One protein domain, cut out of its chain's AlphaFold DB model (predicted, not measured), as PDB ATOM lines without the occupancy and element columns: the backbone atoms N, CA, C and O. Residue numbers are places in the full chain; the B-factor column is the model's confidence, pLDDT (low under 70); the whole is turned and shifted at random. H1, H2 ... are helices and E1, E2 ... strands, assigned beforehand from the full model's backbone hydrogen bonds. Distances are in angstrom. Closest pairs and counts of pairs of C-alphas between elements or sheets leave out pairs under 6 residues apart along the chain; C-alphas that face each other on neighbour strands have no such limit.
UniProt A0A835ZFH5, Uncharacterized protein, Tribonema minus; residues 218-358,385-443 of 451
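AT A GLANCE: This is residues 218 to 358 and 385 to 443 of the 451 residues of an uncharacterized protein of Tribonema minus (UniProt A0A835ZFH5). A twisted sheet of six parallel strands forms the core, with H2 and H4 over one face and H5 and H6 over the other. Long H7 leaves the body at the E5, E6 side and its residues 345 to 358 stick out, while H9, H10 and H11 lie beyond the strands' last residues and the tail folds back to E6. The 200 printed residues include eleven named helices and six strands, E1 H1 H2 E2 H3 H4 E3 H5 E4 H6 E5 H7 H8 E6 H9 H10 H11, of mixed class. The whole is compact, with radius of gyration of the C-alphas 17.8 A, yet elongated, spanning 63 by 41 by 35 A.

IN THESE COORDINATES: The sheet runs E3 (287 to 290), E2 (256 to 261, 16.3 A), E1 (218 to 222), E4 (307 to 309), E5 (328 to 332), E6 (395 to 399). C-alpha 218 is at (-42.669, 5.942, 12.085). The helices are H1 (226 to 229), H2 (242 to 251, 14.2 A), H3 (267 to 270), H4 (272 to 280), H5 (295 to 303), H6 (314 to 322), H7 (333 to 358, 36.9 A), H8 (385 to 390), H9 (403 to 408), H10 (413 to 418) and H11 (420 to 429, 14.2 A). C-alpha 358 is at (-50.081, -38.150, 4.741) and C-alpha 429 at (-23.141, 12.744, 32.208).

HOW THE PARTS SIT: Within hydrogen-bond range are N 259 and O 289 of E2 and E3, 2.9 A, N 220 and O 258 of E1 and E2, 2.8 A, N 219 and O 307 of E1 and E4, 2.8 A, N 330 and O 308 of E5 and E4, 2.8 A, and N 397 and O 329 of E6 and E5, 2.8 A. E1, H1 H2, E2 form a strand-helix-strand unit, parallel neighbours joined through helices, as do E2, H3 H4, E3 and E4, H6, E5; E3, H5, E4 form a split one, with E2 and E1 between; each crossover is right-handed. H2 and H4 are on the same face, at heights of 8.5 A and 10.0 A; H5 and H6 are on the opposite face, at 9.3 A and 9.9 A. H7 touches H6 with residues 335 to 339 alone, C-alphas 317 and 339 being closest at 4.7 A. H11 is near H2, with 5 pairs of C-alphas within 10 A. H1 and H9 touch no helix. Every O i to N i+4 pair is within range in H2, H5, H7, H8, H9 and H11, but 3 of 5 in H4, 4 of 5 in H6 and 1 of 2 in H10.

THE WHOLE: C-alphas 358 and 431 are farthest apart, 64.5 A. Residues 359 to 384 are not printed; the cut spans 28.3 A between C-alphas 358 and 385. The link H1 to H2 is long. Mean pLDDT of the printed part is 73.6, and residues 402 to 443 are among those under 70.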
ATOM      1  N   LEU A 218     -43.085   6.941  11.108       93.75
ATOM      2  CA  LEU A 218     -42.669   5.942  12.085       93.75
ATOM      3  C   LEU A 218     -43.847   5.571  12.982       93.75
ATOM      4  O   LEU A 218     -44.512   6.449  13.528       93.75
ATOM      5  N   VAL A 219     -44.067   4.281  13.205       93.75
ATOM      6  CA  VAL A 219     -44.999   3.782  14.221       93.75
ATOM      7  C   VAL A 219     -44.201   3.080  15.313       93.75
ATOM      8  O   VAL A 219     -43.319   2.275  15.032       93.75
ATOM      9  N   ILE A 220     -44.488   3.394  16.571       93.69
ATOM     10  CA  ILE A 220     -43.818   2.843  17.745       93.69
ATOM     11  C   ILE A 220     -44.847   2.075  18.565       93.69
ATOM     12  O   ILE A 220     -45.765   2.675  19.117       93.69
ATOM     13  N   HIS A 221     -44.666   0.764  18.684       93.88
ATOM     14  CA  HIS A 221     -45.350  -0.052  19.676       93.88
ATOM     15  C   HIS A 221     -44.624   0.079  21.018       93.88
ATOM     16  O   HIS A 221     -43.517  -0.435  21.198       93.88
ATOM     17  N   LEU A 222     -45.247   0.788  21.955       91.12
ATOM     18  CA  LEU A 222     -44.773   0.978  23.316       91.12
ATOM     19  C   LEU A 222     -45.611   0.109  24.261       91.12
ATOM     20  O   LEU A 222     -46.810   0.332  24.409       91.12
ATOM     21  N   ARG A 223     -44.991  -0.873  24.919       89.50
ATOM     22  CA  ARG A 223     -45.685  -1.693  25.916       89.50
ATOM     23  C   ARG A 223     -45.692  -0.971  27.263       89.50
ATOM     24  O   ARG A 223     -44.633  -0.620  27.758       89.50
ATOM     25  N   SER A 224     -46.869  -0.738  27.839       83.62
ATOM     26  CA  SER A 224     -47.020   0.157  28.997       83.62
ATOM     27  C   SER A 224     -47.825  -0.390  30.172       83.62
ATOM     28  O   SER A 224     -47.769   0.230  31.231       83.62
ATOM     29  N   GLY A 225     -48.550  -1.501  30.016       80.50
ATOM     30  CA  GLY A 225     -49.319  -2.121  31.096       80.50
ATOM     31  C   GLY A 225     -48.487  -3.092  31.930       80.50
ATOM     32  O   GLY A 225     -47.622  -2.690  32.704       80.50
ATOM     33  N   ASP A 226     -48.743  -4.386  31.743       80.62
ATOM     34  CA  ASP A 226     -48.278  -5.499  32.587       80.62
ATOM     35  C   ASP A 226     -46.783  -5.514  32.956       80.62
ATOM     36  O   ASP A 226     -46.423  -6.021  34.017       80.62
ATOM     37  N   ILE A 227     -45.907  -4.939  32.133       84.00
ATOM     38  CA  ILE A 227     -44.471  -4.861  32.438       84.00
ATOM     39  C   ILE A 227     -44.124  -3.853  33.551       84.00
ATOM     40  O   ILE A 227     -43.028  -3.930  34.103       84.00
ATOM     41  N   TRP A 228     -45.022  -2.915  33.881       78.12
ATOM     42  CA  TRP A 228     -44.798  -1.876  34.899       78.12
ATOM     43  C   TRP A 228     -45.607  -2.092  36.175       78.12
ATOM     44  O   TRP A 228     -45.136  -1.734  37.253       78.12
ATOM     45  N   ASP A 229     -46.809  -2.660  36.071       75.81
ATOM     46  CA  ASP A 229     -47.714  -2.795  37.220       75.81
ATOM     47  C   ASP A 229     -47.654  -4.168  37.894       75.81
ATOM     48  O   ASP A 229     -48.143  -4.330  39.015       75.81
ATOM     49  N   ALA A 230     -47.080  -5.176  37.232       75.94
ATOM     50  CA  ALA A 230     -47.034  -6.515  37.793       75.94
ATOM     51  C   ALA A 230     -45.931  -6.630  38.865       75.94
ATOM     52  O   ALA A 230     -44.782  -6.263  38.614       75.94
ATOM     53  N   PRO A 231     -46.219  -7.240  40.032       83.81
ATOM     54  CA  PRO A 231     -45.189  -7.568  41.022       83.81
ATOM     55  C   PRO A 231     -44.139  -8.552  40.475       83.81
ATOM     56  O   PRO A 231     -43.041  -8.652  41.017       83.81
ATOM     57  N   ALA A 232     -44.475  -9.266  39.399       84.31
ATOM     58  CA  ALA A 232     -43.581 -10.113  38.626       84.31
ATOM     59  C   ALA A 232     -43.860  -9.877  37.127       84.31
ATOM     60  O   ALA A 232     -44.760 -10.524  36.582       84.31
ATOM     61  N   PRO A 233     -43.157  -8.938  36.462       83.00
ATOM     62  CA  PRO A 233     -43.329  -8.725  35.029       83.00
ATOM     63  C   PRO A 233     -43.001 -10.011  34.265       83.00
ATOM     64  O   PRO A 233     -42.141 -10.796  34.676       83.00
ATOM     65  N   HIS A 234     -43.704 -10.244  33.157       82.00
ATOM     66  CA  HIS A 234     -43.491 -11.441  32.352       82.00
ATOM     67  C   HIS A 234     -42.032 -11.485  31.854       82.00
ATOM     68  O   HIS A 234     -41.581 -10.518  31.242       82.00
ATOM     69  N   PRO A 235     -41.290 -12.592  32.056       82.69
ATOM     70  CA  PRO A 235     -39.838 -12.632  31.831       82.69
ATOM     71  C   PRO A 235     -39.433 -12.454  30.364       82.69
ATOM     72  O   PRO A 235     -38.281 -12.159  30.074       82.69
ATOM     73  N   TRP A 236     -40.375 -12.645  29.439       82.19
ATOM     74  CA  TRP A 236     -40.156 -12.468  28.003       82.19
ATOM     75  C   TRP A 236     -40.731 -11.168  27.458       82.19
ATOM     76  O   TRP A 236     -40.753 -10.999  26.242       82.19
ATOM     77  N   TYR A 237     -41.271 -10.301  28.314       88.56
ATOM     78  CA  TYR A 237     -41.751  -8.989  27.904       88.56
ATOM     79  C   TYR A 237     -40.793  -7.920  28.387       88.56
ATOM     80  O   TYR A 237     -40.257  -7.981  29.489       88.56
ATOM     81  N   GLY A 238     -40.595  -6.934  27.529       88.94
ATOM     82  CA  GLY A 238     -39.557  -5.947  27.719       88.94
ATOM     83  C   GLY A 238     -39.796  -4.732  26.851       88.94
ATOM     84  O   GLY A 238     -40.656  -4.698  25.961       88.94
ATOM     85  N   GLN A 239     -39.021  -3.707  27.146       89.56
ATOM     86  CA  GLN A 239     -39.068  -2.439  26.461       89.56
ATOM     87  C   GLN A 239     -37.626  -2.014  26.190       89.56
ATOM     88  O   GLN A 239     -36.852  -1.916  27.143       89.56
ATOM     89  N   PRO A 240     -37.282  -1.692  24.932       90.69
ATOM     90  CA  PRO A 240     -35.979  -1.134  24.622       90.69
ATOM     91  C   PRO A 240     -35.636   0.083  25.500       90.69
ATOM     92  O   PRO A 240     -36.534   0.829  25.917       90.69
ATOM     93  N   PRO A 241     -34.348   0.354  25.755       89.38
ATOM     94  CA  PRO A 241     -33.950   1.510  26.548       89.38
ATOM     95  C   PRO A 241     -34.292   2.829  25.836       89.38
ATOM     96  O   PRO A 241     -34.380   2.904  24.609       89.38
ATOM     97  N   LEU A 242     -34.435   3.928  26.590       87.75
ATOM     98  CA  LEU A 242     -34.721   5.256  26.020       87.75
ATOM     99  C   LEU A 242     -33.692   5.681  24.960       87.75
ATOM    100  O   LEU A 242     -34.050   6.295  23.954       87.75
ATOM    101  N   SER A 243     -32.420   5.352  25.185       89.88
ATOM    102  CA  SER A 243     -31.317   5.631  24.262       89.88
ATOM    103  C   SER A 243     -31.526   4.970  22.900       89.88
ATOM    104  O   SER A 243     -31.238   5.590  21.875       89.88
ATOM    105  N   TRP A 244     -32.107   3.767  22.864       90.56
ATOM    106  CA  TRP A 244     -32.482   3.096  21.622       90.56
ATOM    107  C   TRP A 244     -33.553   3.879  20.865       90.56
ATOM    108  O   TRP A 244     -33.379   4.186  19.687       90.56
ATOM    109  N   TYR A 245     -34.626   4.291  21.544       91.31
ATOM    110  CA  TYR A 245     -35.651   5.133  20.925       91.31
ATOM    111  C   TYR A 245     -35.068   6.443  20.394       91.31
ATOM    112  O   TYR A 245     -35.380   6.844  19.274       91.31
ATOM    113  N   ALA A 246     -34.184   7.091  21.153       90.25
ATOM    114  CA  ALA A 246     -33.492   8.289  20.697       90.25
ATOM    115  C   ALA A 246     -32.637   8.015  19.448       90.25
ATOM    116  O   ALA A 246     -32.643   8.825  18.523       90.25
ATOM    117  N   ALA A 247     -31.937   6.879  19.379       91.62
ATOM    118  CA  ALA A 247     -31.173   6.487  18.198       91.62
ATOM    119  C   ALA A 247     -32.082   6.289  16.975       91.62
ATOM    120  O   ALA A 247     -31.808   6.856  15.920       91.62
ATOM    121  N   VAL A 248     -33.209   5.582  17.118       93.06
ATOM    122  CA  VAL A 248     -34.175   5.382  16.022       93.06
ATOM    123  C   VAL A 248     -34.797   6.704  15.564       93.06
ATOM    124  O   VAL A 248     -34.898   6.965  14.364       93.06
ATOM    125  N   LEU A 249     -35.164   7.585  16.497       91.00
ATOM    126  CA  LEU A 249     -35.699   8.914  16.186       91.00
ATOM    127  C   LEU A 249     -34.674   9.836  15.505       91.00
ATOM    128  O   LEU A 249     -35.067  10.790  14.843       91.00
ATOM    129  N   ASN A 250     -33.376   9.572  15.671       91.00
ATOM    130  CA  ASN A 250     -32.287  10.293  15.006       91.00
ATOM    131  C   ASN A 250     -31.784   9.609  13.732       91.00
ATOM    132  O   ASN A 250     -31.036  10.218  12.974       91.00
ATOM    133  N   HIS A 251     -32.161   8.353  13.500       92.44
ATOM    134  CA  HIS A 251     -31.690   7.582  12.358       92.44
ATOM    135  C   HIS A 251     -32.156   8.190  11.027       92.44
ATOM    136  O   HIS A 251     -31.465   8.048  10.018       92.44
ATOM    137  N   ARG A 252     -33.320   8.859  11.016       92.62
ATOM    138  CA  ARG A 252     -33.915   9.524   9.847       92.62
ATOM    139  C   ARG A 252     -34.743  10.735  10.274       92.62
ATOM    140  O   ARG A 252     -35.192  10.812  11.416       92.62
ATOM    141  N   ASP A 253     -34.986  11.639   9.333       90.75
ATOM    142  CA  ASP A 253     -35.926  12.745   9.507       90.75
ATOM    143  C   ASP A 253     -37.350  12.240   9.269       90.75
ATOM    144  O   ASP A 253     -37.795  12.209   8.132       90.75
ATOM    145  N   TRP A 254     -38.040  11.780  10.312       91.19
ATOM    146  CA  TRP A 254     -39.402  11.234  10.213       91.19
ATOM    147  C   TRP A 254     -40.458  12.325   9.959       91.19
ATOM    148  O   TRP A 254     -40.436  13.364  10.624       91.19
ATOM    149  N   ASP A 255     -41.417  12.058   9.065       89.19
ATOM    150  CA  ASP A 255     -42.506  12.998   8.729       89.19
ATOM    151  C   ASP A 255     -43.585  13.038   9.826       89.19
ATOM    152  O   ASP A 255     -44.191  14.074  10.105       89.19
ATOM    153  N   ALA A 256     -43.830  11.894  10.465       88.44
ATOM    154  CA  ALA A 256     -44.698  11.757  11.625       88.44
ATOM    155  C   ALA A 256     -44.242  10.581  12.495       88.44
ATOM    156  O   ALA A 256     -43.614   9.636  12.015       88.44
ATOM    157  N   VAL A 257     -44.582  10.629  13.785       89.44
ATOM    158  CA  VAL A 257     -44.305   9.538  14.725       89.44
ATOM    159  C   VAL A 257     -45.591   9.171  15.451       89.44
ATOM    160  O   VAL A 257     -46.108   9.931  16.266       89.44
ATOM    161  N   THR A 258     -46.116   7.987  15.176       89.06
ATOM    162  CA  THR A 258     -47.289   7.444  15.859       89.06
ATOM    163  C   THR A 258     -46.832   6.571  17.017       89.06
ATOM    164  O   THR A 258     -46.018   5.676  16.817       89.06
ATOM    165  N   ILE A 259     -47.346   6.804  18.224       89.25
ATOM    166  CA  ILE A 259     -47.079   5.944  19.383       89.25
ATOM    167  C   ILE A 259     -48.356   5.178  19.710       89.25
ATOM    168  O   ILE A 259     -49.403   5.777  19.960       89.25
ATOM    169  N   VAL A 260     -48.241   3.857  19.716       89.75
ATOM    170  CA  VAL A 260     -49.295   2.907  20.059       89.75
ATOM    171  C   VAL A 260     -48.947   2.288  21.401       89.75
ATOM    172  O   VAL A 260     -47.834   1.800  21.581       89.75
ATOM    173  N   THR A 261     -49.869   2.351  22.351       88.50
ATOM    174  CA  THR A 261     -49.634   1.973  23.745       88.50
ATOM    175  C   THR A 261     -50.943   1.540  24.376       88.50
ATOM    176  O   THR A 261     -51.972   2.142  24.109       88.50
ATOM    177  N   GLU A 262     -50.884   0.528  25.239       84.75
ATOM    178  CA  GLU A 262     -52.054  -0.030  25.928       84.75
ATOM    179  C   GLU A 262     -52.781   1.006  26.797       84.75
ATOM    180  O   GLU A 262     -54.008   1.059  26.809       84.75
ATOM    181  N   ARG A 263     -52.019   1.841  27.513       80.31
ATOM    182  CA  ARG A 263     -52.561   2.802  28.480       80.31
ATOM    183  C   ARG A 263     -52.870   4.180  27.909       80.31
ATOM    184  O   ARG A 263     -52.164   4.686  27.028       80.31
ATOM    185  N   ALA A 264     -53.887   4.818  28.494       73.88
ATOM    186  CA  ALA A 264     -54.302   6.180  28.176       73.88
ATOM    187  C   ALA A 264     -53.257   7.231  28.609       73.88
ATOM    188  O   ALA A 264     -52.356   6.979  29.407       73.88
ATOM    189  N   HIS A 265     -53.346   8.448  28.055       67.12
ATOM    190  CA  HIS A 265     -52.331   9.497  28.248       67.12
ATOM    191  C   HIS A 265     -52.068   9.839  29.720       67.12
ATOM    192  O   HIS A 265     -50.933  10.119  30.108       67.12
ATOM    193  N   ASP A 266     -53.120   9.939  30.510       69.31
ATOM    194  CA  ASP A 266     -53.088  10.267  31.929       69.31
ATOM    195  C   ASP A 266     -52.418   9.174  32.767       69.31
ATOM    196  O   ASP A 266     -51.611   9.499  33.638       69.31
ATOM    197  N   GLU A 267     -52.640   7.907  32.428       68.88
ATOM    198  CA  GLU A 267     -52.009   6.751  33.080       68.88
ATOM    199  C   GLU A 267     -50.520   6.609  32.730       68.88
ATOM    200  O   GLU A 267     -49.704   6.151  33.530       68.88
ATOM    201  N   LEU A 268     -50.125   7.092  31.552       68.38
ATOM    202  CA  LEU A 268     -48.741   7.077  31.086       68.38
ATOM    203  C   LEU A 268     -47.799   8.020  31.853       68.38
ATOM    204  O   LEU A 268     -46.591   7.986  31.620       68.38
ATOM    205  N   ARG A 269     -48.301   8.844  32.781       68.06
ATOM    206  CA  ARG A 269     -47.451   9.707  33.626       68.06
ATOM    207  C   ARG A 269     -46.491   8.912  34.511       68.06
ATOM    208  O   ARG A 269     -45.408   9.403  34.807       68.06
ATOM    209  N   ALA A 270     -46.870   7.695  34.902       70.44
ATOM    210  CA  ALA A 270     -45.994   6.796  35.652       70.44
ATOM    211  C   ALA A 270     -44.943   6.111  34.759       70.44
ATOM    212  O   ALA A 270     -43.947   5.591  35.256       70.44
ATOM    213  N   HIS A 271     -45.132   6.135  33.436       75.94
ATOM    214  CA  HIS A 271     -44.258   5.454  32.495       75.94
ATOM    215  C   HIS A 271     -43.106   6.380  32.060       75.94
ATOM    216  O   HIS A 271     -43.338   7.405  31.400       75.94
ATOM    217  N   PRO A 272     -41.838   6.024  32.338       74.88
ATOM    218  CA  PRO A 272     -40.694   6.904  32.093       74.88
ATOM    219  C   PRO A 272     -40.568   7.276  30.610       74.88
ATOM    220  O   PRO A 272     -40.433   8.449  30.264       74.88
ATOM    221  N   LEU A 273     -40.720   6.304  29.706       77.62
ATOM    222  CA  LEU A 273     -40.662   6.579  28.269       77.62
ATOM    223  C   LEU A 273     -41.842   7.390  27.743       77.62
ATOM    224  O   LEU A 273     -41.642   8.226  26.874       77.62
ATOM    225  N   ALA A 274     -43.056   7.202  28.248       69.50
ATOM    226  CA  ALA A 274     -44.199   7.949  27.737       69.50
ATOM    227  C   ALA A 274     -44.178   9.426  28.156       69.50
ATOM    228  O   ALA A 274     -44.774  10.268  27.485       69.50
ATOM    229  N   THR A 275     -43.437   9.747  29.218       69.56
ATOM    230  CA  THR A 275     -43.124  11.127  29.603       69.56
ATOM    231  C   THR A 275     -41.991  11.706  28.749       69.56
ATOM    232  O   THR A 275     -42.054  12.860  28.321       69.56
ATOM    233  N   LEU A 276     -40.962  10.905  28.457       73.69
ATOM    234  CA  LEU A 276     -39.747  11.369  27.778       73.69
ATOM    235  C   LEU A 276     -39.865  11.383  26.249       73.69
ATOM    236  O   LEU A 276     -39.329  12.282  25.607       73.69
ATOM    237  N   LEU A 277     -40.619  10.462  25.650       71.25
ATOM    238  CA  LEU A 277     -40.823  10.394  24.202       71.25
ATOM    239  C   LEU A 277     -41.466  11.671  23.649       71.25
ATOM    240  O   LEU A 277     -40.907  12.234  22.713       71.25
ATOM    241  N   PRO A 278     -42.547  12.232  24.228       71.25
ATOM    242  CA  PRO A 278     -43.068  13.520  23.780       71.25
ATOM    243  C   PRO A 278     -42.046  14.657  23.876       71.25
ATOM    244  O   PRO A 278     -42.070  15.561  23.046       71.25
ATOM    245  N   ALA A 279     -41.138  14.624  24.860       73.19
ATOM    246  CA  ALA A 279     -40.062  15.608  24.973       73.19
ATOM    247  C   ALA A 279     -39.022  15.444  23.852       73.19
ATOM    248  O   ALA A 279     -38.630  16.440  23.244       73.19
ATOM    249  N   LEU A 280     -38.647  14.203  23.520       68.81
ATOM    250  CA  LEU A 280     -37.787  13.884  22.372       68.81
ATOM    251  C   LEU A 280     -38.443  14.253  21.030       68.81
ATOM    252  O   LEU A 280     -37.754  14.612  20.076       68.81
ATOM    253  N   LEU A 281     -39.776  14.220  20.976       70.62
ATOM    254  CA  LEU A 281     -40.581  14.506  19.789       70.62
ATOM    255  C   LEU A 281     -40.955  15.983  19.630       70.62
ATOM    256  O   LEU A 281     -41.583  16.327  18.636       70.62
ATOM    257  N   ARG A 282     -40.507  16.898  20.507       68.94
ATOM    258  CA  ARG A 282     -40.673  18.359  20.309       68.94
ATOM    259  C   ARG A 282     -39.904  18.916  19.100       68.94
ATOM    260  O   ARG A 282     -39.814  20.132  18.927       68.94
ATOM    261  N   ARG A 283     -39.346  18.050  18.256       64.75
ATOM    262  CA  ARG A 283     -38.841  18.421  16.940       64.75
ATOM    263  C   ARG A 283     -40.018  18.860  16.061       64.75
ATOM    264  O   ARG A 283     -41.017  18.150  16.007       64.75
ATOM    265  N   PRO A 284     -39.902  19.986  15.338       61.53
ATOM    266  CA  PRO A 284     -41.009  20.588  14.590       61.53
ATOM    267  C   PRO A 284     -41.617  19.693  13.494       61.53
ATOM    268  O   PRO A 284     -42.684  20.022  12.986       61.53
ATOM    269  N   ALA A 285     -40.966  18.580  13.141       56.78
ATOM    270  CA  ALA A 285     -41.438  17.636  12.133       56.78
ATOM    271  C   ALA A 285     -42.273  16.471  12.696       56.78
ATOM    272  O   ALA A 285     -43.098  15.927  11.980       56.78
ATOM    273  N   ALA A 286     -42.126  16.083  13.967       63.31
ATOM    274  CA  ALA A 286     -42.763  14.860  14.451       63.31
ATOM    275  C   ALA A 286     -44.177  15.129  14.984       63.31
ATOM    276  O   ALA A 286     -44.376  15.491  16.146       63.31
ATOM    277  N   ARG A 287     -45.198  14.903  14.150       66.44
ATOM    278  CA  ARG A 287     -46.582  14.826  14.635       66.44
ATOM    279  C   ARG A 287     -46.736  13.568  15.489       66.44
ATOM    280  O   ARG A 287     -46.731  12.465  14.950       66.44
ATOM    281  N   VAL A 288     -46.914  13.745  16.799       66.31
ATOM    282  CA  VAL A 288     -47.219  12.643  17.723       66.31
ATOM    283  C   VAL A 288     -48.691  12.274  17.599       66.31
ATOM    284  O   VAL A 288     -49.553  12.949  18.160       66.31
ATOM    285  N   VAL A 289     -48.988  11.214  16.850       65.31
ATOM    286  CA  VAL A 289     -50.333  10.625  16.818       65.31
ATOM    287  C   VAL A 289     -50.365   9.518  17.856       65.31
ATOM    288  O   VAL A 289     -49.608   8.558  17.763       65.31
ATOM    289  N   ARG A 290     -51.201   9.659  18.881       65.06
ATOM    290  CA  ARG A 290     -51.449   8.547  19.796       65.06
ATOM    291  C   ARG A 290     -52.561   7.704  19.219       65.06
ATOM    292  O   ARG A 290     -53.617   8.243  18.881       65.06
ATOM    293  N   ALA A 291     -52.285   6.418  19.066       56.69
ATOM    294  CA  ALA A 291     -53.338   5.484  18.734       56.69
ATOM    295  C   ALA A 291     -54.288   5.326  19.934       56.69
ATOM    296  O   ALA A 291     -54.025   5.793  21.042       56.69
ATOM    297  N   SER A 292     -55.480   4.871  19.602       57.75
ATOM    298  CA  SER A 292     -56.762   5.138  20.241       57.75
ATOM    299  C   SER A 292     -57.022   4.299  21.499       57.75
ATOM    300  O   SER A 292     -56.286   3.382  21.812       57.75
ATOM    301  N   ALA A 293     -58.163   4.519  22.160       60.28
ATOM    302  CA  ALA A 293     -58.675   3.624  23.206       60.28
ATOM    303  C   ALA A 293     -59.135   2.235  22.692       60.28
ATOM    304  O   ALA A 293     -59.701   1.457  23.459       60.28
ATOM    305  N   PHE A 294     -58.964   1.921  21.399       82.44
ATOM    306  CA  PHE A 294     -59.503   0.712  20.779       82.44
ATOM    307  C   PHE A 294     -58.417  -0.122  20.100       82.44
ATOM    308  O   PHE A 294     -57.853   0.262  19.074       82.44
ATOM    309  N   TRP A 295     -58.246  -1.345  20.601       85.69
ATOM    310  CA  TRP A 295     -57.326  -2.359  20.080       85.69
ATOM    311  C   TRP A 295     -57.312  -2.487  18.547       85.69
ATOM    312  O   TRP A 295     -56.250  -2.581  17.944       85.69
ATOM    313  N   ARG A 296     -58.479  -2.463  17.886       85.56
ATOM    314  CA  ARG A 296     -58.567  -2.638  16.424       85.56
ATOM    315  C   ARG A 296     -57.896  -1.499  15.650       85.56
ATOM    316  O   ARG A 296     -57.255  -1.751  14.634       85.56
ATOM    317  N   ALA A 297     -58.051  -0.259  16.104       84.81
ATOM    318  CA  ALA A 297     -57.427   0.891  15.454       84.81
ATOM    319  C   ALA A 297     -55.913   0.933  15.721       84.81
ATOM    320  O   ALA A 297     -55.141   1.282  14.829       84.81
ATOM    321  N   ASP A 298     -55.492   0.487  16.899       89.00
ATOM    322  CA  ASP A 298     -54.087   0.364  17.284       89.00
ATOM    323  C   ASP A 298     -53.377  -0.716  16.472       89.00
ATOM    324  O   ASP A 298     -52.354  -0.458  15.836       89.00
ATOM    325  N   LEU A 299     -53.972  -1.906  16.406       90.94
ATOM    326  CA  LEU A 299     -53.481  -3.004  15.588       90.94
ATOM    327  C   LEU A 299     -53.443  -2.617  14.105       90.94
ATOM    328  O   LEU A 299     -52.469  -2.919  13.423       90.94
ATOM    329  N   ARG A 300     -54.448  -1.882  13.615       89.56
ATOM    330  CA  ARG A 300     -54.443  -1.304  12.264       89.56
ATOM    331  C   ARG A 300     -53.254  -0.371  12.050       89.56
ATOM    332  O   ARG A 300     -52.546  -0.534  11.063       89.56
ATOM    333  N   ALA A 301     -53.010   0.582  12.950       90.12
ATOM    334  CA  ALA A 301     -51.874   1.498  12.835       90.12
ATOM    335  C   ALA A 301     -50.534   0.744  12.811       90.12
ATOM    336  O   ALA A 301     -49.644   1.083  12.033       90.12
ATOM    337  N   LEU A 302     -50.411  -0.309  13.622       93.06
ATOM    338  CA  LEU A 302     -49.223  -1.157  13.680       93.06
ATOM    339  C   LEU A 302     -49.030  -2.000  12.412       93.06
ATOM    340  O   LEU A 302     -47.929  -2.040  11.870       93.06
ATOM    341  N   LEU A 303     -50.086  -2.648  11.914       92.75
ATOM    342  CA  LEU A 303     -50.036  -3.472  10.699       92.75
ATOM    343  C   LEU A 303     -49.828  -2.635   9.432       92.75
ATOM    344  O   LEU A 303     -49.199  -3.094   8.482       92.75
ATOM    345  N   CYS A 304     -50.328  -1.401   9.410       91.88
ATOM    346  CA  CYS A 304     -50.159  -0.484   8.285       91.88
ATOM    347  C   CYS A 304     -48.823   0.270   8.292       91.88
ATOM    348  O   CYS A 304     -48.533   1.004   7.345       91.88
ATOM    349  N   ALA A 305     -47.998   0.090   9.326       93.56
ATOM    350  CA  ALA A 305     -46.724   0.775   9.455       93.56
ATOM    351  C   ALA A 305     -45.741   0.374   8.344       93.56
ATOM    352  O   ALA A 305     -45.502  -0.807   8.086       93.56
ATOM    353  N   ARG A 306     -45.092   1.373   7.734       94.75
ATOM    354  CA  ARG A 306     -43.924   1.157   6.859       94.75
ATOM    355  C   ARG A 306     -42.632   1.066   7.653       94.75
ATOM    356  O   ARG A 306     -41.742   0.285   7.320       94.75
ATOM    357  N   HIS A 307     -42.541   1.860   8.712       95.62
ATOM    358  CA  HIS A 307     -41.424   1.857   9.637       95.62
ATOM    359  C   HIS A 307     -41.974   1.596  11.032       95.62
ATOM    360  O   HIS A 307     -42.778   2.378  11.534       95.62
ATOM    361  N   LEU A 308     -41.570   0.482  11.633       96.06
ATOM    362  CA  LEU A 308     -42.131   0.009  12.893       96.06
ATOM    363  C   LEU A 308     -41.028  -0.162  13.933       96.06
ATOM    364  O   LEU A 308     -40.050  -0.857  13.682       96.06
ATOM    365  N   VAL A 309     -41.200   0.431  15.109       95.62
ATOM    366  CA  VAL A 309     -40.418   0.106  16.307       95.62
ATOM    367  C   VAL A 309     -41.258  -0.795  17.187       95.62
ATOM    368  O   VAL A 309     -42.399  -0.450  17.496       95.62
ATOM    369  N   THR A 310     -40.708  -1.924  17.608       95.38
ATOM    370  CA  THR A 310     -41.423  -2.882  18.444       95.38
ATOM    371  C   THR A 310     -40.835  -2.959  19.847       95.38
ATOM    372  O   THR A 310     -39.621  -2.933  20.040       95.38
ATOM    373  N   ALA A 311     -41.712  -3.053  20.846       93.31
ATOM    374  CA  ALA A 311     -41.352  -3.569  22.162       93.31
ATOM    375  C   ALA A 311     -41.114  -5.090  22.100       93.31
ATOM    376  O   ALA A 311     -41.481  -5.752  21.125       93.31
ATOM    377  N   GLN A 312     -40.551  -5.672  23.153       91.62
ATOM    378  CA  GLN A 312     -40.476  -7.122  23.277       91.62
ATOM    379  C   GLN A 312     -41.834  -7.652  23.761       91.62
ATOM    380  O   GLN A 312     -42.213  -7.484  24.920       91.62
ATOM    381  N   SER A 313     -42.604  -8.253  22.849       90.62
ATOM    382  CA  SER A 313     -43.898  -8.865  23.156       90.62
ATOM    383  C   SER A 313     -44.301  -9.913  22.117       90.62
ATOM    384  O   SER A 313     -43.763  -9.954  21.011       90.62
ATOM    385  N   SER A 314     -45.327 -10.704  22.435       88.06
ATOM    386  CA  SER A 314     -45.954 -11.633  21.483       88.06
ATOM    387  C   SER A 314     -46.553 -10.929  20.256       88.06
ATOM    388  O   SER A 314     -46.592 -11.508  19.171       88.06
ATOM    389  N   LEU A 315     -46.980  -9.669  20.404       91.44
ATOM    390  CA  LEU A 315     -47.517  -8.864  19.309       91.44
ATOM    391  C   LEU A 315     -46.453  -8.576  18.244       91.44
ATOM    392  O   LEU A 315     -46.772  -8.532  17.063       91.44
ATOM    393  N   THR A 316     -45.187  -8.430  18.634       92.44
ATOM    394  CA  THR A 316     -44.083  -8.155  17.702       92.44
ATOM    395  C   THR A 316     -43.986  -9.199  16.607       92.44
ATOM    396  O   THR A 316     -43.869  -8.852  15.437       92.44
ATOM    397  N   ALA A 317     -44.117 -10.467  16.981       88.75
ATOM    398  CA  ALA A 317     -44.101 -11.586  16.058       88.75
ATOM    399  C   ALA A 317     -45.214 -11.426  14.996       88.75
ATOM    400  O   ALA A 317     -44.941 -11.345  13.797       88.75
ATOM    401  N   LEU A 318     -46.457 -11.220  15.450       90.38
ATOM    402  CA  LEU A 318     -47.622 -10.981  14.591       90.38
ATOM    403  C   LEU A 318     -47.407  -9.792  13.641       90.38
ATOM    404  O   LEU A 318     -47.678  -9.895  12.444       90.38
ATOM    405  N   LEU A 319     -46.886  -8.668  14.137       93.56
ATOM    406  CA  LEU A 319     -46.664  -7.479  13.310       93.56
ATOM    407  C   LEU A 319     -45.617  -7.718  12.222       93.56
ATOM    408  O   LEU A 319     -45.830  -7.338  11.072       93.56
ATOM    409  N   LEU A 320     -44.504  -8.367  12.565       92.19
ATOM    410  CA  LEU A 320     -43.421  -8.624  11.616       92.19
ATOM    411  C   LEU A 320     -43.857  -9.566  10.486       92.19
ATOM    412  O   LEU A 320     -43.410  -9.392   9.351       92.19
ATOM    413  N   TRP A 321     -44.766 -10.512  10.747       88.88
ATOM    414  CA  TRP A 321     -45.304 -11.367   9.681       88.88
ATOM    415  C   TRP A 321     -46.367 -10.694   8.845       88.88
ATOM    416  O   TRP A 321     -46.326 -10.805   7.618       88.88
ATOM    417  N   HIS A 322     -47.307 -10.012   9.490       90.38
ATOM    418  CA  HIS A 322     -48.551  -9.647   8.825       90.38
ATOM    419  C   HIS A 322     -48.631  -8.197   8.384       90.38
ATOM    420  O   HIS A 322     -49.565  -7.875   7.664       90.38
ATOM    421  N   ALA A 323     -47.678  -7.331   8.741       92.75
ATOM    422  CA  ALA A 323     -47.645  -5.962   8.233       92.75
ATOM    423  C   ALA A 323     -47.224  -5.956   6.745       92.75
ATOM    424  O   ALA A 323     -46.035  -6.144   6.437       92.75
ATOM    425  N   PRO A 324     -48.157  -5.755   5.788       90.81
ATOM    426  CA  PRO A 324     -47.873  -5.952   4.365       90.81
ATOM    427  C   PRO A 324     -47.068  -4.794   3.766       90.81
ATOM    428  O   PRO A 324     -46.478  -4.927   2.696       90.81
ATOM    429  N   HIS A 325     -47.041  -3.648   4.446       92.00
ATOM    430  CA  HIS A 325     -46.349  -2.439   3.998       92.00
ATOM    431  C   HIS A 325     -45.038  -2.191   4.731       92.00
ATOM    432  O   HIS A 325     -44.373  -1.192   4.452       92.00
ATOM    433  N   LEU A 326     -44.668  -3.083   5.649       94.81
ATOM    434  CA  LEU A 326     -43.459  -2.958   6.437       94.81
ATOM    435  C   LEU A 326     -42.234  -2.945   5.519       94.81
ATOM    436  O   LEU A 326     -42.037  -3.843   4.707       94.81
ATOM    437  N   GLN A 327     -41.423  -1.902   5.648       95.62
ATOM    438  CA  GLN A 327     -40.164  -1.708   4.928       95.62
ATOM    439  C   GLN A 327     -38.977  -1.733   5.880       95.62
ATOM    440  O   GLN A 327     -37.887  -2.152   5.500       95.62
ATOM    441  N   SER A 328     -39.162  -1.265   7.116       96.12
ATOM    442  CA  SER A 328     -38.151  -1.420   8.153       96.12
ATOM    443  C   SER A 328     -38.749  -1.691   9.519       96.12
ATOM    444  O   SER A 328     -39.685  -1.005   9.928       96.12
ATOM    445  N   ALA A 329     -38.124  -2.603  10.252       96.19
ATOM    446  CA  ALA A 329     -38.444  -2.886  11.638       96.19
ATOM    447  C   ALA A 329     -37.243  -2.593  12.539       96.19
ATOM    448  O   ALA A 329     -36.115  -2.947  12.201       96.19
ATOM    449  N   TYR A 330     -37.497  -1.968  13.684       96.06
ATOM    450  CA  TYR A 330     -36.534  -1.733  14.754       96.06
ATOM    451  C   TYR A 330     -36.988  -2.549  15.957       96.06
ATOM    452  O   TYR A 330     -37.993  -2.213  16.583       96.06
ATOM    453  N   ALA A 331     -36.277  -3.628  16.253       93.56
ATOM    454  CA  ALA A 331     -36.667  -4.583  17.280       93.56
ATOM    455  C   ALA A 331     -35.494  -4.895  18.209       93.56
ATOM    456  O   ALA A 331     -34.328  -4.753  17.847       93.56
ATOM    457  N   GLU A 332     -35.806  -5.349  19.411       88.44
ATOM    458  CA  GLU A 332     -34.817  -5.914  20.323       88.44
ATOM    459  C   GLU A 332     -34.488  -7.364  19.943       88.44
ATOM    460  O   GLU A 332     -35.373  -8.111  19.509       88.44
ATOM    461  N   SER A 333     -33.228  -7.788  20.098       84.25
ATOM    462  CA  SER A 333     -32.798  -9.134  19.692       84.25
ATOM    463  C   SER A 333     -33.579 -10.236  20.418       84.25
ATOM    464  O   SER A 333     -33.945 -11.238  19.804       84.25
ATOM    465  N   ALA A 334     -33.938 -10.020  21.686       80.88
ATOM    466  CA  ALA A 334     -34.783 -10.926  22.460       80.88
ATOM    467  C   ALA A 334     -36.197 -11.092  21.867       80.88
ATOM    468  O   ALA A 334     -36.717 -12.208  21.811       80.88
ATOM    469  N   ALA A 335     -36.792 -10.013  21.348       74.44
ATOM    470  CA  ALA A 335     -38.108 -10.050  20.708       74.44
ATOM    471  C   ALA A 335     -38.104 -10.896  19.426       74.44
ATOM    472  O   ALA A 335     -39.068 -11.601  19.133       74.44
ATOM    473  N   LEU A 336     -37.002 -10.845  18.675       80.50
ATOM    474  CA  LEU A 336     -36.831 -11.632  17.456       80.50
ATOM    475  C   LEU A 336     -36.606 -13.112  17.760       80.50
ATOM    476  O   LEU A 336     -37.181 -13.958  17.081       80.50
ATOM    477  N   ARG A 337     -35.848 -13.426  18.816       79.69
ATOM    478  CA  ARG A 337     -35.647 -14.808  19.276       79.69
ATOM    479  C   ARG A 337     -36.967 -15.491  19.648       79.69
ATOM    480  O   ARG A 337     -37.196 -16.616  19.213       79.69
ATOM    481  N   ASP A 338     -37.842 -14.817  20.404       72.94
ATOM    482  CA  ASP A 338     -39.163 -15.369  20.760       72.94
ATOM    483  C   ASP A 338     -40.041 -15.566  19.515       72.94
ATOM    484  O   ASP A 338     -40.676 -16.608  19.351       72.94
ATOM    485  N   ALA A 339     -40.033 -14.590  18.599       71.12
ATOM    486  CA  ALA A 339     -40.754 -14.699  17.339       71.12
ATOM    487  C   ALA A 339     -40.294 -15.933  16.539       71.12
ATOM    488  O   ALA A 339     -41.117 -16.774  16.173       71.12
ATOM    489  N   GLU A 340     -38.990 -16.101  16.324       76.31
ATOM    490  CA  GLU A 340     -38.460 -17.258  15.600       76.31
ATOM    491  C   GLU A 340     -38.778 -18.587  16.290       76.31
ATOM    492  O   GLU A 340     -39.241 -19.515  15.630       76.31
ATOM    493  N   GLN A 341     -38.608 -18.683  17.611       78.88
ATOM    494  CA  GLN A 341     -38.894 -19.915  18.346       78.88
ATOM    495  C   GLN A 341     -40.364 -20.337  18.194       78.88
ATOM    496  O   GLN A 341     -40.663 -21.519  18.001       78.88
ATOM    497  N   ARG A 342     -41.296 -19.377  18.218       70.12
ATOM    498  CA  ARG A 342     -42.717 -19.653  17.965       70.12
ATOM    499  C   ARG A 342     -42.965 -20.107  16.531       70.12
ATOM    500  O   ARG A 342     -43.753 -21.031  16.336       70.12
ATOM    501  N   MET A 343     -42.286 -19.520  15.542       70.50
ATOM    502  CA  MET A 343     -42.389 -19.992  14.156       70.50
ATOM    503  C   MET A 343     -41.895 -21.420  14.003       70.50
ATOM    504  O   MET A 343     -42.533 -22.217  13.321       70.50
ATOM    505  N   GLU A 344     -40.750 -21.745  14.601       76.31
ATOM    506  CA  GLU A 344     -40.180 -23.085  14.523       76.31
ATOM    507  C   GLU A 344     -41.148 -24.117  15.100       76.31
ATOM    508  O   GLU A 344     -41.382 -25.148  14.469       76.31
ATOM    509  N   LEU A 345     -41.778 -23.802  16.237       75.31
ATOM    510  CA  LEU A 345     -42.821 -24.629  16.843       75.31
ATOM    511  C   LEU A 345     -44.047 -24.767  15.924       75.31
ATOM    512  O   LEU A 345     -44.468 -25.884  15.632       75.31
ATOM    513  N   GLN A 346     -44.563 -23.665  15.375       70.38
ATOM    514  CA  GLN A 346     -45.702 -23.695  14.447       70.38
ATOM    515  C   GLN A 346     -45.403 -24.497  13.169       70.38
ATOM    516  O   GLN A 346     -46.232 -25.281  12.705       70.38
ATOM    517  N   HIS A 347     -44.212 -24.328  12.590       72.69
ATOM    518  CA  HIS A 347     -43.771 -25.074  11.412       72.69
ATOM    519  C   HIS A 347     -43.577 -26.559  11.723       72.69
ATOM    520  O   HIS A 347     -43.902 -27.407  10.888       72.69
ATOM    521  N   HIS A 348     -43.037 -26.882  12.898       74.56
ATOM    522  CA  HIS A 348     -42.896 -28.256  13.359       74.56
ATOM    523  C   HIS A 348     -44.264 -28.936  13.479       74.56
ATOM    524  O   HIS A 348     -44.463 -30.009  12.907       74.56
ATOM    525  N   ASP A 349     -45.231 -28.277  14.118       73.06
ATOM    526  CA  ASP A 349     -46.581 -28.810  14.308       73.06
ATOM    527  C   ASP A 349     -47.332 -28.954  12.982       73.06
ATOM    528  O   ASP A 349     -47.959 -29.984  12.731       73.06
ATOM    529  N   ALA A 350     -47.197 -27.984  12.074       70.44
ATOM    530  CA  ALA A 350     -47.769 -28.074  10.732       70.44
ATOM    531  C   ALA A 350     -47.187 -29.253   9.933       70.44
ATOM    532  O   ALA A 350     -47.926 -29.969   9.255       70.44
ATOM    533  N   ARG A 351     -45.871 -29.497  10.029       74.38
ATOM    534  CA  ARG A 351     -45.223 -30.661   9.400       74.38
ATOM    535  C   ARG A 351     -45.673 -31.972  10.032       74.38
ATOM    536  O   ARG A 351     -45.909 -32.926   9.297       74.38
ATOM    537  N   ALA A 352     -45.806 -32.025  11.355       75.06
ATOM    538  CA  ALA A 352     -46.294 -33.205  12.061       75.06
ATOM    539  C   ALA A 352     -47.747 -33.526  11.678       75.06
ATOM    540  O   ALA A 352     -48.057 -34.673  11.365       75.06
ATOM    541  N   ALA A 353     -48.614 -32.512  11.604       72.25
ATOM    542  CA  ALA A 353     -49.995 -32.655  11.155       72.25
ATOM    543  C   ALA A 353     -50.080 -33.102   9.687       72.25
ATOM    544  O   ALA A 353     -50.829 -34.022   9.365       72.25
ATOM    545  N   ALA A 354     -49.271 -32.512   8.800       72.06
ATOM    546  CA  ALA A 354     -49.194 -32.925   7.400       72.06
ATOM    547  C   ALA A 354     -48.674 -34.363   7.253       72.06
ATOM    548  O   ALA A 354     -49.207 -35.120   6.449       72.06
ATOM    549  N   ALA A 355     -47.678 -34.767   8.047       75.44
ATOM    550  CA  ALA A 355     -47.166 -36.134   8.067       75.44
ATOM    551  C   ALA A 355     -48.210 -37.131   8.593       75.44
ATOM    552  O   ALA A 355     -48.353 -38.209   8.026       75.44
ATOM    553  N   ALA A 356     -48.973 -36.765   9.627       77.56
ATOM    554  CA  ALA A 356     -50.070 -37.580  10.145       77.56
ATOM    555  C   ALA A 356     -51.213 -37.720   9.124       77.56
ATOM    556  O   ALA A 356     -51.738 -38.815   8.940       77.56
ATOM    557  N   ALA A 357     -51.553 -36.645   8.406       74.56
ATOM    558  CA  ALA A 357     -52.535 -36.681   7.323       74.56
ATOM    559  C   ALA A 357     -52.034 -37.476   6.102       74.56
ATOM    560  O   ALA A 357     -52.806 -38.177   5.451       74.56
ATOM    561  N   ALA A 358     -50.733 -37.399   5.808       74.31
ATOM    562  CA  ALA A 358     -50.081 -38.150   4.741       74.31
ATOM    563  C   ALA A 358     -49.799 -39.614   5.109       74.31
ATOM    564  O   ALA A 358     -49.472 -40.388   4.218       74.31
ATOM    565  N   PRO A 385     -32.304 -16.183  10.705       62.78
ATOM    566  CA  PRO A 385     -32.393 -16.592   9.315       62.78
ATOM    567  C   PRO A 385     -33.851 -16.655   8.864       62.78
ATOM    568  O   PRO A 385     -34.105 -16.566   7.667       62.78
ATOM    569  N   LEU A 386     -34.808 -16.820   9.785       65.19
ATOM    570  CA  LEU A 386     -36.161 -17.220   9.423       65.19
ATOM    571  C   LEU A 386     -37.022 -16.013   9.055       65.19
ATOM    572  O   LEU A 386     -37.692 -16.043   8.025       65.19
ATOM    573  N   LEU A 387     -36.921 -14.908   9.802       70.75
ATOM    574  CA  LEU A 387     -37.590 -13.668   9.402       70.75
ATOM    575  C   LEU A 387     -36.981 -13.100   8.111       70.75
ATOM    576  O   LEU A 387     -37.725 -12.758   7.193       70.75
ATOM    577  N   CYS A 388     -35.647 -13.085   7.995       73.44
ATOM    578  CA  CYS A 388     -34.970 -12.674   6.761       73.44
ATOM    579  C   CYS A 388     -35.326 -13.571   5.565       73.44
ATOM    580  O   CYS A 388     -35.386 -13.083   4.439       73.44
ATOM    581  N   ALA A 389     -35.553 -14.872   5.780       70.62
ATOM    582  CA  ALA A 389     -35.957 -15.781   4.711       70.62
ATOM    583  C   ALA A 389     -37.400 -15.541   4.251       70.62
ATOM    584  O   ALA A 389     -37.701 -15.730   3.074       70.62
ATOM    585  N   VAL A 390     -38.293 -15.146   5.162       74.81
ATOM    586  CA  VAL A 390     -39.723 -14.974   4.864       74.81
ATOM    587  C   VAL A 390     -40.048 -13.565   4.363       74.81
ATOM    588  O   VAL A 390     -40.947 -13.417   3.539       74.81
ATOM    589  N   ARG A 391     -39.325 -12.540   4.832       85.56
ATOM    590  CA  ARG A 391     -39.540 -11.122   4.495       85.56
ATOM    591  C   ARG A 391     -38.219 -10.428   4.107       85.56
ATOM    592  O   ARG A 391     -37.813  -9.475   4.780       85.56
ATOM    593  N   PRO A 392     -37.506 -10.888   3.058       89.19
ATOM    594  CA  PRO A 392     -36.204 -10.329   2.669       89.19
ATOM    595  C   PRO A 392     -36.266  -8.848   2.261       89.19
ATOM    596  O   PRO A 392     -35.249  -8.157   2.264       89.19
ATOM    597  N   GLU A 393     -37.448  -8.348   1.911       92.12
ATOM    598  CA  GLU A 393     -37.697  -6.951   1.569       92.12
ATOM    599  C   GLU A 393     -37.735  -6.006   2.782       92.12
ATOM    600  O   GLU A 393     -37.684  -4.787   2.604       92.12
ATOM    601  N   VAL A 394     -37.810  -6.540   4.008       92.62
ATOM    602  CA  VAL A 394     -37.858  -5.747   5.243       92.62
ATOM    603  C   VAL A 394     -36.444  -5.525   5.780       92.62
ATOM    604  O   VAL A 394     -35.721  -6.461   6.112       92.62
ATOM    605  N   ALA A 395     -36.048  -4.262   5.933       94.31
ATOM    606  CA  ALA A 395     -34.803  -3.903   6.603       94.31
ATOM    607  C   ALA A 395     -34.954  -4.031   8.126       94.31
ATOM    608  O   ALA A 395     -35.690  -3.261   8.748       94.31
ATOM    609  N   LEU A 396     -34.232  -4.972   8.730       93.75
ATOM    610  CA  LEU A 396     -34.297  -5.230  10.164       93.75
ATOM    611  C   LEU A 396     -33.120  -4.574  10.899       93.75
ATOM    612  O   LEU A 396     -31.955  -4.811  10.587       93.75
ATOM    613  N   TYR A 397     -33.442  -3.747  11.888       93.81
ATOM    614  CA  TYR A 397     -32.495  -3.078  12.774       93.81
ATOM    615  C   TYR A 397     -32.665  -3.661  14.164       93.81
ATOM    616  O   TYR A 397     -33.768  -3.641  14.715       93.81
ATOM    617  N   ILE A 398     -31.577  -4.182  14.718       90.75
ATOM    618  CA  ILE A 398     -31.636  -4.950  15.954       90.75
ATOM    619  C   ILE A 398     -30.861  -4.223  17.027       90.75
ATOM    620  O   ILE A 398     -29.688  -3.896  16.840       90.75
ATOM    621  N   HIS A 399     -31.522  -3.994  18.154       86.25
ATOM    622  CA  HIS A 399     -30.816  -3.702  19.384       86.25
ATOM    623  C   HIS A 399     -30.348  -5.025  19.971       86.25
ATOM    624  O   HIS A 399     -31.165  -5.801  20.473       86.25
ATOM    625  N   ASP A 400     -29.060  -5.320  19.822       83.00
ATOM    626  CA  ASP A 400     -28.482  -6.495  20.454       83.00
ATOM    627  C   ASP A 400     -28.020  -6.118  21.856       83.00
ATOM    628  O   ASP A 400     -27.020  -5.424  22.035       83.00
ATOM    629  N   VAL A 401     -28.805  -6.529  22.848       73.06
ATOM    630  CA  VAL A 401     -28.346  -6.547  24.231       73.06
ATOM    631  C   VAL A 401     -27.436  -7.760  24.332       73.06
ATOM    632  O   VAL A 401     -27.869  -8.879  24.047       73.06
ATOM    633  N   ASP A 402     -26.162  -7.532  24.644       67.31
ATOM    634  CA  ASP A 402     -25.135  -8.568  24.623       67.31
ATOM    635  C   ASP A 402     -25.603  -9.782  25.445       67.31
ATOM    636  O   ASP A 402     -25.702  -9.735  26.673       67.31
ATOM    637  N   ALA A 403     -25.904 -10.899  24.774       56.62
ATOM    638  CA  ALA A 403     -26.481 -12.088  25.413       56.62
ATOM    639  C   ALA A 403     -25.536 -12.735  26.446       56.62
ATOM    640  O   ALA A 403     -25.926 -13.637  27.195       56.62
ATOM    641  N   GLU A 404     -24.257 -12.347  26.440       50.84
ATOM    642  CA  GLU A 404     -23.283 -12.695  27.475       50.84
ATOM    643  C   GLU A 404     -23.386 -11.778  28.698       50.84
ATOM    644  O   GLU A 404     -23.219 -12.250  29.821       50.84
ATOM    645  N   GLU A 405     -23.693 -10.498  28.505       59.94
ATOM    646  CA  GLU A 405     -23.928  -9.545  29.587       59.94
ATOM    647  C   GLU A 405     -25.248  -9.859  30.307       59.94
ATOM    648  O   GLU A 405     -25.266  -9.938  31.537       59.94
ATOM    649  N   GLU A 406     -26.294 -10.201  29.546       55.78
ATOM    650  CA  GLU A 406     -27.601 -10.672  30.033       55.78
ATOM    651  C   GLU A 406     -27.483 -11.966  30.870       55.78
ATOM    652  O   GLU A 406     -28.152 -12.134  31.885       55.78
ATOM    653  N   ARG A 407     -26.561 -12.872  30.503       50.69
ATOM    654  CA  ARG A 407     -26.290 -14.119  31.249       50.69
ATOM    655  C   ARG A 407     -25.373 -13.950  32.461       50.69
ATOM    656  O   ARG A 407     -25.387 -14.805  33.345       50.69
ATOM    657  N   ARG A 408     -24.517 -12.923  32.479       49.38
ATOM    658  CA  ARG A 408     -23.471 -12.750  33.505       49.38
ATOM    659  C   ARG A 408     -23.932 -11.993  34.735       49.38
ATOM    660  O   ARG A 408     -23.325 -12.191  35.788       49.38
ATOM    661  N   ARG A 409     -24.957 -11.142  34.651       47.19
ATOM    662  CA  ARG A 409     -25.522 -10.578  35.882       47.19
ATOM    663  C   ARG A 409     -26.560 -11.564  36.430       47.19
ATOM    664  O   ARG A 409     -27.279 -12.168  35.636       47.19
ATOM    665  N   PRO A 410     -26.643 -11.780  37.756       42.16
ATOM    666  CA  PRO A 410     -27.818 -12.376  38.389       42.16
ATOM    667  C   PRO A 410     -28.997 -11.413  38.166       42.16
ATOM    668  O   PRO A 410     -29.356 -10.621  39.023       42.16
ATOM    669  N   TYR A 411     -29.496 -11.410  36.934       44.25
ATOM    670  CA  TYR A 411     -30.367 -10.403  36.358       44.25
ATOM    671  C   TYR A 411     -31.782 -10.673  36.853       44.25
ATOM    672  O   TYR A 411     -32.417 -11.646  36.448       44.25
ATOM    673  N   THR A 412     -32.301  -9.816  37.729       44.75
ATOM    674  CA  THR A 412     -33.753  -9.682  37.840       44.75
ATOM    675  C   THR A 412     -34.166  -8.551  36.897       44.75
ATOM    676  O   THR A 412     -33.559  -7.479  36.955       44.75
ATOM    677  N   PRO A 413     -35.191  -8.722  36.043       45.00
ATOM    678  CA  PRO A 413     -35.769  -7.627  35.246       45.00
ATOM    679  C   PRO A 413     -36.100  -6.372  36.087       45.00
ATOM    680  O   PRO A 413     -36.145  -5.252  35.589       45.00
ATOM    681  N   TYR A 414     -36.254  -6.558  37.401       40.91
ATOM    682  CA  TYR A 414     -36.463  -5.529  38.412       40.91
ATOM    683  C   TYR A 414     -35.243  -4.612  38.685       40.91
ATOM    684  O   TYR A 414     -35.408  -3.473  39.126       40.91
ATOM    685  N   GLU A 415     -34.007  -5.053  38.433       41.91
ATOM    686  CA  GLU A 415     -32.796  -4.259  38.714       41.91
ATOM    687  C   GLU A 415     -32.450  -3.266  37.599       41.91
ATOM    688  O   GLU A 415     -32.039  -2.138  37.881       41.91
ATOM    689  N   GLU A 416     -32.705  -3.619  36.339       44.44
ATOM    690  CA  GLU A 416     -32.628  -2.668  35.222       44.44
ATOM    691  C   GLU A 416     -33.729  -1.595  35.325       44.44
ATOM    692  O   GLU A 416     -33.534  -0.429  34.979       44.44
ATOM    693  N   TRP A 417     -34.849  -1.961  35.948       46.56
ATOM    694  CA  TRP A 417     -35.976  -1.086  36.244       46.56
ATOM    695  C   TRP A 417     -35.662  -0.034  37.325       46.56
ATOM    696  O   TRP A 417     -35.930   1.157  37.130       46.56
ATOM    697  N   ARG A 418     -34.978  -0.419  38.419       39.22
ATOM    698  CA  ARG A 418     -34.380   0.532  39.389       39.22
ATOM    699  C   ARG A 418     -33.300   1.421  38.760       39.22
ATOM    700  O   ARG A 418     -33.063   2.535  39.232       39.22
ATOM    701  N   ASN A 419     -32.696   0.976  37.663       41.34
ATOM    702  CA  ASN A 419     -31.744   1.754  36.880       41.34
ATOM    703  C   ASN A 419     -32.386   2.824  35.984       41.34
ATOM    704  O   ASN A 419     -31.657   3.510  35.279       41.34
ATOM    705  N   THR A 420     -33.683   3.128  36.097       45.94
ATOM    706  CA  THR A 420     -34.196   4.450  35.672       45.94
ATOM    707  C   THR A 420     -33.448   5.607  36.357       45.94
ATOM    708  O   THR A 420     -33.304   6.679  35.768       45.94
ATOM    709  N   TYR A 421     -32.880   5.394  37.555       36.84
ATOM    710  CA  TYR A 421     -31.945   6.339  38.183       36.84
ATOM    711  C   TYR A 421     -30.577   6.388  37.474       36.84
ATOM    712  O   TYR A 421     -30.006   7.466  37.332       36.84
ATOM    713  N   ALA A 422     -30.072   5.256  36.966       37.72
ATOM    714  CA  ALA A 422     -28.859   5.203  36.146       37.72
ATOM    715  C   ALA A 422     -29.080   5.781  34.738       37.72
ATOM    716  O   ALA A 422     -28.235   6.527  34.271       37.72
ATOM    717  N   GLN A 423     -30.244   5.572  34.116       39.69
ATOM    718  CA  GLN A 423     -30.646   6.242  32.872       39.69
ATOM    719  C   GLN A 423     -30.804   7.762  33.081       39.69
ATOM    720  O   GLN A 423     -30.396   8.551  32.228       39.69
ATOM    721  N   ARG A 424     -31.313   8.207  34.245       37.16
ATOM    722  CA  ARG A 424     -31.280   9.626  34.666       37.16
ATOM    723  C   ARG A 424     -29.849  10.156  34.826       37.16
ATOM    724  O   ARG A 424     -29.591  11.295  34.447       37.16
ATOM    725  N   LEU A 425     -28.928   9.364  35.381       33.75
ATOM    726  CA  LEU A 425     -27.517   9.738  35.563       33.75
ATOM    727  C   LEU A 425     -26.730   9.735  34.240       33.75
ATOM    728  O   LEU A 425     -25.929  10.639  34.017       33.75
ATOM    729  N   GLU A 426     -27.003   8.803  33.325       37.66
ATOM    730  CA  GLU A 426     -26.445   8.785  31.966       37.66
ATOM    731  C   GLU A 426     -26.866  10.029  31.174       37.66
ATOM    732  O   GLU A 426     -26.032  10.651  30.515       37.66
ATOM    733  N   MET A 427     -28.121  10.474  31.317       35.47
ATOM    734  CA  MET A 427     -28.589  11.737  30.733       35.47
ATOM    735  C   MET A 427     -27.903  12.985  31.316       35.47
ATOM    736  O   MET A 427     -27.837  14.007  30.635       35.47
ATOM    737  N   MET A 428     -27.391  12.928  32.551       35.09
ATOM    738  CA  MET A 428     -26.654  14.035  33.175       35.09
ATOM    739  C   MET A 428     -25.152  14.024  32.851       35.09
ATOM    740  O   MET A 428     -24.518  15.079  32.907       35.09
ATOM    741  N   HIS A 429     -24.575  12.872  32.492       34.53
ATOM    742  CA  HIS A 429     -23.141  12.744  32.208       34.53
ATOM    743  C   HIS A 429     -22.759  12.826  30.726       34.53
ATOM    744  O   HIS A 429     -21.640  13.244  30.425       34.53
ATOM    745  N   TYR A 430     -23.666  12.521  29.794       33.38
ATOM    746  CA  TYR A 430     -23.390  12.653  28.364       33.38
ATOM    747  C   TYR A 430     -23.891  13.992  27.812       33.38
ATOM    748  O   TYR A 430     -25.013  14.128  27.325       33.38
ATOM    749  N   GLY A 431     -23.010  14.996  27.832       27.47
ATOM    750  CA  GLY A 431     -23.104  16.105  26.885       27.47
ATOM    751  C   GLY A 431     -23.117  15.542  25.461       27.47
ATOM    752  O   GLY A 431     -22.302  14.681  25.139       27.47
ATOM    753  N   TRP A 432     -24.069  15.991  24.640       37.28
ATOM    754  CA  TRP A 432     -24.325  15.512  23.278       37.28
ATOM    755  C   TRP A 432     -23.036  15.432  22.445       37.28
ATOM    756  O   TRP A 432     -22.586  16.418  21.862       37.28
ATOM    757  N   GLY A 433     -22.446  14.242  22.383       24.69
ATOM    758  CA  GLY A 433     -21.205  13.972  21.678       24.69
ATOM    759  C   GLY A 433     -21.170  12.516  21.241       24.69
ATOM    760  O   GLY A 433     -20.997  11.641  22.072       24.69
ATOM    761  N   ARG A 434     -21.339  12.304  19.926       27.58
ATOM    762  CA  ARG A 434     -21.161  11.049  19.169       27.58
ATOM    763  C   ARG A 434     -21.822   9.794  19.758       27.58
ATOM    764  O   ARG A 434     -21.297   9.144  20.652       27.58
ATOM    765  N   VAL A 435     -22.919   9.385  19.118       30.83
ATOM    766  CA  VAL A 435     -23.387   7.994  19.145       30.83
ATOM    767  C   VAL A 435     -22.231   7.101  18.689       30.83
ATOM    768  O   VAL A 435     -21.651   7.328  17.628       30.83
ATOM    769  N   VAL A 436     -21.859   6.140  19.531       28.91
ATOM    770  CA  VAL A 436     -20.911   5.075  19.194       28.91
ATOM    771  C   VAL A 436     -21.620   4.122  18.228       28.91
ATOM    772  O   VAL A 436     -22.741   3.696  18.506       28.91
ATOM    773  N   ASP A 437     -20.985   3.815  17.093       35.34
ATOM    774  CA  ASP A 437     -21.445   2.878  16.055       35.34
ATOM    775  C   ASP A 437     -21.551   1.429  16.592       35.34
ATOM    776  O   ASP A 437     -20.726   0.575  16.276       35.34
ATOM    777  N   GLY A 438     -22.540   1.149  17.445       34.88
ATOM    778  CA  GLY A 438     -22.806  -0.183  18.012       34.88
ATOM    779  C   GLY A 438     -24.015  -0.910  17.411       34.88
ATOM    780  O   GLY A 438     -24.246  -2.076  17.712       34.88
ATOM    781  N   GLY A 439     -24.809  -0.251  16.562       39.34
ATOM    782  CA  GLY A 439     -25.959  -0.875  15.903       39.34
ATOM    783  C   GLY A 439     -25.535  -1.652  14.659       39.34
ATOM    784  O   GLY A 439     -25.194  -1.051  13.641       39.34
ATOM    785  N   GLY A 440     -25.577  -2.984  14.713       45.00
ATOM    786  CA  GLY A 440     -25.381  -3.823  13.533       45.00
ATOM    787  C   GLY A 440     -26.546  -3.668  12.551       45.00
ATOM    788  O   GLY A 440     -27.684  -4.011  12.866       45.00
ATOM    789  N   LEU A 441     -26.276  -3.169  11.342       42.72
ATOM    790  CA  LEU A 441     -27.237  -3.228  10.241       42.72
ATOM    791  C   LEU A 441     -27.199  -4.627   9.623       42.72
ATOM    792  O   LEU A 441     -26.255  -4.970   8.910       42.72
ATOM    793  N   LEU A 442     -28.255  -5.409   9.826       46.28
ATOM    794  CA  LEU A 442     -28.466  -6.643   9.080       46.28
ATOM    795  C   LEU A 442     -29.354  -6.339   7.876       46.28
ATOM    796  O   LEU A 442     -30.573  -6.224   7.972       46.28
ATOM    797  N   ARG A 443     -28.730  -6.195   6.706       44.22
ATOM    798  CA  ARG A 443     -29.461  -6.260   5.439       44.22
ATOM    799  C   ARG A 443     -29.587  -7.725   5.040       44.22
ATOM    800  O   ARG A 443     -28.569  -8.367   4.789       44.22
TER     801      ARG A 443